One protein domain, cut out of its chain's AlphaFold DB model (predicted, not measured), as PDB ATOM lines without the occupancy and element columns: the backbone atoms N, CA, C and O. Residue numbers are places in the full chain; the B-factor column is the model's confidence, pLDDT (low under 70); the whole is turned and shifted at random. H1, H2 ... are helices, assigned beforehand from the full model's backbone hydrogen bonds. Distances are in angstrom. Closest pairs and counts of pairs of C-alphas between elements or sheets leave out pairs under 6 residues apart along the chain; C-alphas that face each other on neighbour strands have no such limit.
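AT A GLANCE: This is residues 58 to 119 of the 197 residues of an uncharacterized protein of Kribbella sp. VKM Ac-2500 (UniProt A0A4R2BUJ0). Going along the printed part, you meet helix H1 set off to one side, then a long link, residues 69 to 80, that leads across to a small body made of two short helices, H2 and H3, and the long loop between them, residues 89 to 108. H2 and H3 are set about perpendicular and come close without clearly touching, while H1 touches neither of them and points nearly the same way as H2. The printed part has 62 residues with three named helices, H1, H2 and H3 in that order, and no named strand. Its class is all helix, though under half of the residues, 29 of the 62, are in named elements. The whole is compact, with a radius of gyration of the C-alphas of 11.8 A and spans of 32 by 24 by 15 A.

IN THESE COORDINATES: Find C-alpha 58 at (-46.237, 0.124, 3.844), where H1 begins; it runs through residues 58 to 68, 15.5 A from first to last C-alpha. After residues 69 to 80, look for C-alpha 81 at (-26.634, 5.692, 6.541), where H2 begins; it covers residues 81 to 88 over 10.9 A. Read on past residues 89 to 108 to H3, residues 109 to 118, which is 14.4 A long and ends at C-alpha 118 at (-15.998, -6.508, 15.101).

HOW THE PARTS SIT: Start at H1, the longest helix with 11 residues: it is apart from H2 and apart from H3. Go on to H2 and H3, which are close but not clearly touching, with 2 pairs of C-alphas within 8 A. Their closest C-alphas are those of Phe 87 and Gln 111, 6.0 A apart. Their centres are 11.9 A apart, and their lines stand about perpendicular, at 79 degrees. On the backbone of H1, H2 and H3 you will find every O i to N i+4 pair within hydrogen-bond range.

THE WHOLE: Look at Pro 71 and His 119 for the two C-alphas farthest apart, at 34.1 A; the first and last printed C-alphas, those of Ala 58 and His 119, are 31.2 A apart. The printed part has no cut. Both links are long: 12 residues from H1 to H2 and 20 residues from H2 to H3. The C-alphas of residues 69 to 80 lie 4 to 20 A from the mean of all C-alphas, and those of residues 89 to 108 lie 2 to 13 A from it. In the B-factor column the mean pLDDT of the printed part is 94.3, and no printed residue is under 70.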
ATOM      1  N   ALA A  58     -45.859   0.519   5.203       85.12
ATOM      2  CA  ALA A  58     -46.237   0.124   3.844       85.12
ATOM      3  C   ALA A  58     -45.347   0.770   2.764       85.12
ATOM      4  O   ALA A  58     -45.052   0.151   1.741       85.12
ATOM      5  N   LEU A  59     -44.902   2.014   2.980       87.62
ATOM      6  CA  LEU A  59     -43.964   2.675   2.072       87.62
ATOM      7  C   LEU A  59     -42.567   2.058   2.189       87.62
ATOM      8  O   LEU A  59     -41.926   1.810   1.171       87.62
ATOM      9  N   ASP A  60     -42.122   1.789   3.415       87.31
ATOM     10  CA  ASP A  60     -40.853   1.128   3.705       87.31
ATOM     11  C   ASP A  60     -40.766  -0.235   2.996       87.31
ATOM     12  O   ASP A  60     -39.814  -0.479   2.253       87.31
ATOM     13  N   ARG A  61     -41.821  -1.056   3.102       89.75
ATOM     14  CA  ARG A  61     -41.944  -2.341   2.401       89.75
ATOM     15  C   ARG A  61     -41.806  -2.192   0.889       89.75
ATOM     16  O   ARG A  61     -40.974  -2.860   0.288       89.75
ATOM     17  N   ARG A  62     -42.562  -1.270   0.281       93.56
ATOM     18  CA  ARG A  62     -42.518  -1.028  -1.172       93.56
ATOM     19  C   ARG A  62     -41.124  -0.639  -1.661       93.56
ATOM     20  O   ARG A  62     -40.735  -1.047  -2.750       93.56
ATOM     21  N   VAL A  63     -40.389   0.156  -0.882       91.56
ATOM     22  CA  VAL A  63     -39.008   0.534  -1.219       91.56
ATOM     23  C   VAL A  63     -38.084  -0.678  -1.142       91.56
ATOM     24  O   VAL A  63     -37.321  -0.905  -2.075       91.56
ATOM     25  N   VAL A  64     -38.164  -1.469  -0.068       92.31
ATOM     26  CA  VAL A  64     -37.342  -2.682   0.078       92.31
ATOM     27  C   VAL A  64     -37.605  -3.658  -1.072       92.31
ATOM     28  O   VAL A  64     -36.656  -4.110  -1.711       92.31
ATOM     29  N   ASP A  65     -38.875  -3.915  -1.392       94.06
ATOM     30  CA  ASP A  65     -39.265  -4.848  -2.452       94.06
ATOM     31  C   ASP A  65     -38.761  -4.380  -3.825       94.06
ATOM     32  O   ASP A  65     -38.170  -5.163  -4.568       94.06
ATOM     33  N   ALA A  66     -38.894  -3.084  -4.135       93.62
ATOM     34  CA  ALA A  66     -38.422  -2.515  -5.398       93.62
ATOM     35  C   ALA A  66     -36.899  -2.634  -5.586       93.62
ATOM     36  O   ALA A  66     -36.432  -2.820  -6.708       93.62
ATOM     37  N   PHE A  67     -36.114  -2.536  -4.507       93.50
ATOM     38  CA  PHE A  67     -34.656  -2.703  -4.559       93.50
ATOM     39  C   PHE A  67     -34.230  -4.173  -4.644       93.50
ATOM     40  O   PHE A  67     -33.187  -4.468  -5.231       93.50
ATOM     41  N   ALA A  68     -35.029  -5.084  -4.085       91.31
ATOM     42  CA  ALA A  68     -34.799  -6.521  -4.166       91.31
ATOM     43  C   ALA A  68     -35.137  -7.095  -5.554       91.31
ATOM     44  O   ALA A  68     -34.467  -8.019  -6.008       91.31
ATOM     45  N   SER A  69     -36.141  -6.542  -6.246       92.38
ATOM     46  CA  SER A  69     -36.656  -7.057  -7.523       92.38
ATOM     47  C   SER A  69     -36.100  -6.355  -8.770       92.38
ATOM     48  O   SER A  69     -36.752  -6.347  -9.816       92.38
ATOM     49  N   ARG A  70     -34.937  -5.702  -8.679       93.12
ATOM     50  CA  ARG A  70     -34.354  -4.971  -9.814       93.12
ATOM     51  C   ARG A  70     -33.906  -5.921 -10.939       93.12
ATOM     52  O   ARG A  70     -33.371  -6.986 -10.633       93.12
ATOM     53  N   PRO A  71     -34.022  -5.524 -12.225       91.75
ATOM     54  CA  PRO A  71     -33.570  -6.346 -13.354       91.75
ATOM     55  C   PRO A  71     -32.075  -6.680 -13.316       91.75
ATOM     56  O   PRO A  71     -31.670  -7.758 -13.738       91.75
ATOM     57  N   GLU A  72     -31.253  -5.771 -12.781       93.00
ATOM     58  CA  GLU A  72     -29.801  -5.953 -12.647       93.00
ATOM     59  C   GLU A  72     -29.408  -6.816 -11.432       93.00
ATOM     60  O   GLU A  72     -28.224  -7.065 -11.203       93.00
ATOM     61  N   GLY A  73     -30.394  -7.266 -10.649       88.75
ATOM     62  CA  GLY A  73     -30.223  -7.971  -9.383       88.75
ATOM     63  C   GLY A  73     -30.365  -7.065  -8.148       88.75
ATOM     64  O   GLY A  73     -30.394  -5.836  -8.270       88.75
ATOM     65  N   PRO A  74     -30.465  -7.652  -6.937       89.88
ATOM     66  CA  PRO A  74     -30.671  -6.900  -5.702       89.88
ATOM     67  C   PRO A  74     -29.571  -5.862  -5.462       89.88
ATOM     68  O   PRO A  74     -28.382  -6.185  -5.472       89.88
ATOM     69  N   ALA A  75     -29.964  -4.619  -5.194       91.25
ATOM     70  CA  ALA A  75     -29.020  -3.561  -4.849       91.25
ATOM     71  C   ALA A  75     -28.803  -3.475  -3.325       91.25
ATOM     72  O   ALA A  75     -29.766  -3.636  -2.571       91.25
ATOM     73  N   PRO A  76     -27.574  -3.179  -2.845       93.56
ATOM     74  CA  PRO A  76     -27.323  -2.945  -1.425       93.56
ATOM     75  C   PRO A  76     -28.238  -1.858  -0.851       93.56
ATOM     76  O   PRO A  76     -28.262  -0.732  -1.350       93.56
ATOM     77  N   LEU A  77     -28.964  -2.189   0.217       94.50
ATOM     78  CA  LEU A  77     -29.853  -1.274   0.928       94.50
ATOM     79  C   LEU A  77     -29.580  -1.352   2.434       94.50
ATOM     80  O   LEU A  77     -29.136  -2.374   2.950       94.50
ATOM     81  N   PHE A  78     -29.810  -0.250   3.147       94.44
ATOM     82  CA  PHE A  78     -29.470  -0.131   4.564       94.44
ATOM     83  C   PHE A  78     -30.525   0.690   5.303       94.44
ATOM     84  O   PHE A  78     -30.952   1.739   4.822       94.44
ATOM     85  N   ARG A  79     -30.892   0.274   6.523       91.06
ATOM     86  CA  ARG A  79     -31.760   1.073   7.413       91.06
ATOM     87  C   ARG A  79     -31.059   2.331   7.931       91.06
ATOM     88  O   ARG A  79     -31.714   3.282   8.366       91.06
ATOM     89  N   LYS A  80     -29.722   2.316   7.944       91.31
ATOM     90  CA  LYS A  80     -28.864   3.336   8.551       91.31
ATOM     91  C   LYS A  80     -27.777   3.767   7.579       91.31
ATOM     92  O   LYS A  80     -27.046   2.942   7.041       91.31
ATOM     93  N   THR A  81     -27.642   5.082   7.415       93.00
ATOM     94  CA  THR A  81     -26.634   5.692   6.541       93.00
ATOM     95  C   THR A  81     -25.209   5.309   6.940       93.00
ATOM     96  O   THR A  81     -24.391   5.085   6.058       93.00
ATOM     97  N   SER A  82     -24.909   5.166   8.237       94.62
ATOM     98  CA  SER A  82     -23.575   4.742   8.687       94.62
ATOM     99  C   SER A  82     -23.193   3.359   8.163       94.62
ATOM    100  O   SER A  82     -22.065   3.178   7.723       94.62
ATOM    101  N   CYS A  83     -24.144   2.420   8.089       97.06
ATOM    102  CA  CYS A  83     -23.898   1.103   7.509       97.06
ATOM    103  C   CYS A  83     -23.583   1.189   6.012       97.06
ATOM    104  O   CYS A  83     -22.693   0.488   5.547       97.06
ATOM    105  N   ALA A  84     -24.278   2.061   5.274       96.56
ATOM    106  CA  ALA A  84     -24.010   2.278   3.853       96.56
ATOM    107  C   ALA A  84     -22.617   2.886   3.621       96.56
ATOM    108  O   ALA A  84     -21.885   2.432   2.748       96.56
ATOM    109  N   VAL A  85     -22.234   3.878   4.432       97.50
ATOM    110  CA  VAL A  85     -20.900   4.496   4.377       97.50
ATOM    111  C   VAL A  85     -19.823   3.458   4.691       97.50
ATOM    112  O   VAL A  85     -18.927   3.247   3.880       97.50
ATOM    113  N   SER A  86     -19.941   2.748   5.815       97.88
ATOM    114  CA  SER A  86     -18.999   1.690   6.194       97.88
ATOM    115  C   SER A  86     -18.877   0.600   5.125       97.88
ATOM    116  O   SER A  86     -17.765   0.164   4.834       97.88
ATOM    117  N   PHE A  87     -19.985   0.219   4.481       98.12
ATOM    118  CA  PHE A  87     -19.988  -0.762   3.395       98.12
ATOM    119  C   PHE A  87     -19.151  -0.331   2.193       98.12
ATOM    120  O   PHE A  87     -18.340  -1.117   1.709       98.12
ATOM    121  N   VAL A  88     -19.295   0.918   1.741       97.75
ATOM    122  CA  VAL A  88     -18.498   1.449   0.622       97.75
ATOM    123  C   VAL A  88     -17.001   1.464   0.954       97.75
ATOM    124  O   VAL A  88     -16.176   1.291   0.062       97.75
ATOM    125  N   HIS A  89     -16.647   1.606   2.232       97.69
ATOM    126  CA  HIS A  89     -15.261   1.576   2.700       97.69
ATOM    127  C   HIS A  89     -14.754   0.181   3.103       97.69
ATOM    128  O   HIS A  89     -13.596   0.054   3.490       97.69
ATOM    129  N   GLY A  90     -15.581  -0.869   3.033       97.62
ATOM    130  CA  GLY A  90     -15.196  -2.212   3.480       97.62
ATOM    131  C   GLY A  90     -14.910  -2.308   4.985       97.62
ATOM    132  O   GLY A  90     -14.134  -3.160   5.414       97.62
ATOM    133  N   LEU A  91     -15.520  -1.434   5.789       98.19
ATOM    134  CA  LEU A  91     -15.342  -1.348   7.240       98.19
ATOM    135  C   LEU A  91     -16.591  -1.856   7.985       98.19
ATOM    136  O   LEU A  91     -17.691  -1.858   7.424       98.19
ATOM    137  N   PRO A  92     -16.479  -2.271   9.260       97.88
ATOM    138  CA  PRO A  92     -17.651  -2.454  10.113       97.88
ATOM    139  C   PRO A  92     -18.392  -1.120  10.331       97.88
ATOM    140  O   PRO A  92     -17.837  -0.031  10.169       97.88
ATOM    141  N   ASP A  93     -19.672  -1.199  10.692       97.62
ATOM    142  CA  ASP A  93     -20.470  -0.022  11.050       97.62
ATOM    143  C   ASP A  93     -19.941   0.623  12.338       97.62
ATOM    144  O   ASP A  93     -19.923  -0.012  13.390       97.62
ATOM    145  N   TYR A  94     -19.570   1.902  12.264       95.31
ATOM    146  CA  TYR A  94     -19.001   2.646  13.393       95.31
ATOM    147  C   TYR A  94     -20.033   3.029  14.466       95.31
ATOM    148  O   TYR A  94     -19.660   3.487  15.536       95.31
ATOM    149  N   ASN A  95     -21.329   2.839  14.202       95.19
ATOM    150  CA  ASN A  95     -22.391   3.010  15.197       95.19
ATOM    151  C   ASN A  95     -22.713   1.714  15.960       95.19
ATOM    152  O   ASN A  95     -23.499   1.742  16.903       95.19
ATOM    153  N   GLY A  96     -22.164   0.565  15.562       95.25
ATOM    154  CA  GLY A  96     -22.386  -0.697  16.265       95.25
ATOM    155  C   GLY A  96     -23.782  -1.298  16.132       95.25
ATOM    156  O   GLY A  96     -24.261  -1.953  17.057       95.25
ATOM    157  N   HIS A  97     -24.469  -1.106  15.003       96.00
ATOM    158  CA  HIS A  97     -25.848  -1.584  14.836       96.00
ATOM    159  C   HIS A  97     -26.014  -3.117  14.866       96.00
ATOM    160  O   HIS A  97     -27.141  -3.591  14.971       96.00
ATOM    161  N   TYR A  98     -24.935  -3.909  14.803       97.12
ATOM    162  CA  TYR A  98     -25.009  -5.374  14.697       97.12
ATOM    163  C   TYR A  98     -25.794  -6.050  15.827       97.12
ATOM    164  O   TYR A  98     -26.497  -7.034  15.576       97.12
ATOM    165  N   GLY A  99     -25.691  -5.525  17.052       94.25
ATOM    166  CA  GLY A  99     -26.441  -6.014  18.215       94.25
ATOM    167  C   GLY A  99     -27.954  -5.775  18.113       94.25
ATOM    168  O   GLY A  99     -28.742  -6.481  18.739       94.25
ATOM    169  N   ILE A 100     -28.378  -4.833  17.272       93.25
ATOM    170  CA  ILE A 100     -29.773  -4.453  17.040       93.25
ATOM    171  C   ILE A 100     -30.213  -5.070  15.713       93.25
ATOM    172  O   ILE A 100     -30.243  -4.422  14.671       93.25
ATOM    173  N   ARG A 101     -30.495  -6.376  15.739       90.56
ATOM    174  CA  ARG A 101     -30.721  -7.204  14.538       90.56
ATOM    175  C   ARG A 101     -31.781  -6.648  13.595       90.56
ATOM    176  O   ARG A 101     -31.613  -6.738  12.384       90.56
ATOM    177  N   GLU A 102     -32.819  -6.029  14.142       88.56
ATOM    178  CA  GLU A 102     -33.887  -5.386  13.381       88.56
ATOM    179  C   GLU A 102     -33.399  -4.214  12.503       88.56
ATOM    180  O   GLU A 102     -34.049  -3.874  11.525       88.56
ATOM    181  N   LEU A 103     -32.240  -3.608  12.799       90.62
ATOM    182  CA  LEU A 103     -31.617  -2.576  11.959       90.62
ATOM    183  C   LEU A 103     -30.815  -3.132  10.788       90.62
ATOM    184  O   LEU A 103     -30.440  -2.381   9.885       90.62
ATOM    185  N   CYS A 104     -30.481  -4.413  10.848       93.75
ATOM    186  CA  CYS A 104     -29.578  -5.055   9.910       93.75
ATOM    187  C   CYS A 104     -30.287  -6.098   9.036       93.75
ATOM    188  O   CYS A 104     -29.613  -6.833   8.320       93.75
ATOM    189  N   ASP A 105     -31.619  -6.149   9.090       92.69
ATOM    190  CA  ASP A 105     -32.483  -7.095   8.376       92.69
ATOM    191  C   ASP A 105     -32.300  -7.061   6.848       92.69
ATOM    192  O   ASP A 105     -32.389  -8.097   6.197       92.69
ATOM    193  N   ILE A 106     -31.987  -5.885   6.295       94.56
ATOM    194  CA  ILE A 106     -31.752  -5.669   4.856       94.56
ATOM    195  C   ILE A 106     -30.280  -5.427   4.490       94.56
ATOM    196  O   ILE A 106     -29.972  -5.188   3.324       94.56
ATOM    197  N   CYS A 107     -29.361  -5.464   5.461       96.38
ATOM    198  CA  CYS A 107     -27.941  -5.242   5.185       96.38
ATOM    199  C   CYS A 107     -27.361  -6.390   4.335       96.38
ATOM    200  O   CYS A 107     -27.646  -7.558   4.609       96.38
ATOM    201  N   PRO A 108     -26.462  -6.110   3.372       96.00
ATOM    202  CA  PRO A 108     -25.758  -7.152   2.634       96.00
ATOM    203  C   PRO A 108     -24.994  -8.110   3.556       96.00
ATOM    204  O   PRO A 108     -24.356  -7.693   4.527       96.00
ATOM    205  N   MET A 109     -24.960  -9.396   3.194       96.00
ATOM    206  CA  MET A 109     -24.268 -10.433   3.974       96.00
ATOM    207  C   MET A 109     -22.779 -10.141   4.198       96.00
ATOM    208  O   MET A 109     -22.243 -10.474   5.254       96.00
ATOM    209  N   ALA A 110     -22.107  -9.509   3.232       96.25
ATOM    210  CA  ALA A 110     -20.716  -9.089   3.384       96.25
ATOM    211  C   ALA A 110     -20.551  -8.071   4.528       96.25
ATOM    212  O   ALA A 110     -19.680  -8.249   5.377       96.25
ATOM    213  N   GLN A 111     -21.444  -7.075   4.617       98.00
ATOM    214  CA  GLN A 111     -21.438  -6.103   5.713       98.00
ATOM    215  C   GLN A 111     -21.741  -6.769   7.054       98.00
ATOM    216  O   GLN A 111     -21.066  -6.505   8.047       98.00
ATOM    217  N   LEU A 112     -22.737  -7.663   7.088       97.88
ATOM    218  CA  LEU A 112     -23.101  -8.393   8.303       97.88
ATOM    219  C   LEU A 112     -21.920  -9.182   8.872       97.88
ATOM    220  O   LEU A 112     -21.740  -9.181  10.085       97.88
ATOM    221  N   LYS A 113     -21.102  -9.813   8.020       98.19
ATOM    222  CA  LYS A 113     -19.893 -10.538   8.443       98.19
ATOM    223  C   LYS A 113     -18.848  -9.612   9.065       98.19
ATOM    224  O   LYS A 113     -18.318  -9.937  10.122       98.19
ATOM    225  N   LEU A 114     -18.576  -8.463   8.441       98.25
ATOM    226  CA  LEU A 114     -17.642  -7.472   8.987       98.25
ATOM    227  C   LEU A 114     -18.108  -6.989  10.362       98.25
ATOM    228  O   LEU A 114     -17.366  -7.075  11.337       98.25
ATOM    229  N   CYS A 115     -19.369  -6.565  10.458       98.19
ATOM    230  CA  CYS A 115     -19.931  -6.094  11.715       98.19
ATOM    231  C   CYS A 115     -19.963  -7.195  12.788       98.19
ATOM    232  O   CYS A 115     -19.648  -6.910  13.936       98.19
ATOM    233  N   ALA A 116     -20.281  -8.446  12.431       97.94
ATOM    234  CA  ALA A 116     -20.272  -9.576  13.364       97.94
ATOM    235  C   ALA A 116     -18.894  -9.796  13.993       97.94
ATOM    236  O   ALA A 116     -18.779  -9.981  15.203       97.94
ATOM    237  N   ASN A 117     -17.848  -9.766  13.166       98.00
ATOM    238  CA  ASN A 117     -16.482 -10.021  13.607       98.00
ATOM    239  C   ASN A 117     -15.977  -8.928  14.556       98.00
ATOM    240  O   ASN A 117     -15.283  -9.240  15.527       98.00
ATOM    241  N   SER A 118     -16.364  -7.678  14.297       96.69
ATOM    242  CA  SER A 118     -15.998  -6.508  15.101       96.69
ATOM    243  C   SER A 118     -16.895  -6.281  16.319       96.69
ATOM    244  O   SER A 118     -16.507  -5.532  17.209       96.69
ATOM    245  N   HIS A 119     -18.065  -6.921  16.398       97.88
ATOM    246  CA  HIS A 119     -19.004  -6.715  17.500       97.88
ATOM    247  C   HIS A 119     -18.419  -7.221  18.821       97.88
ATOM    248  O   HIS A 119     -18.187  -8.424  19.001       97.88
TER     249      HIS A 119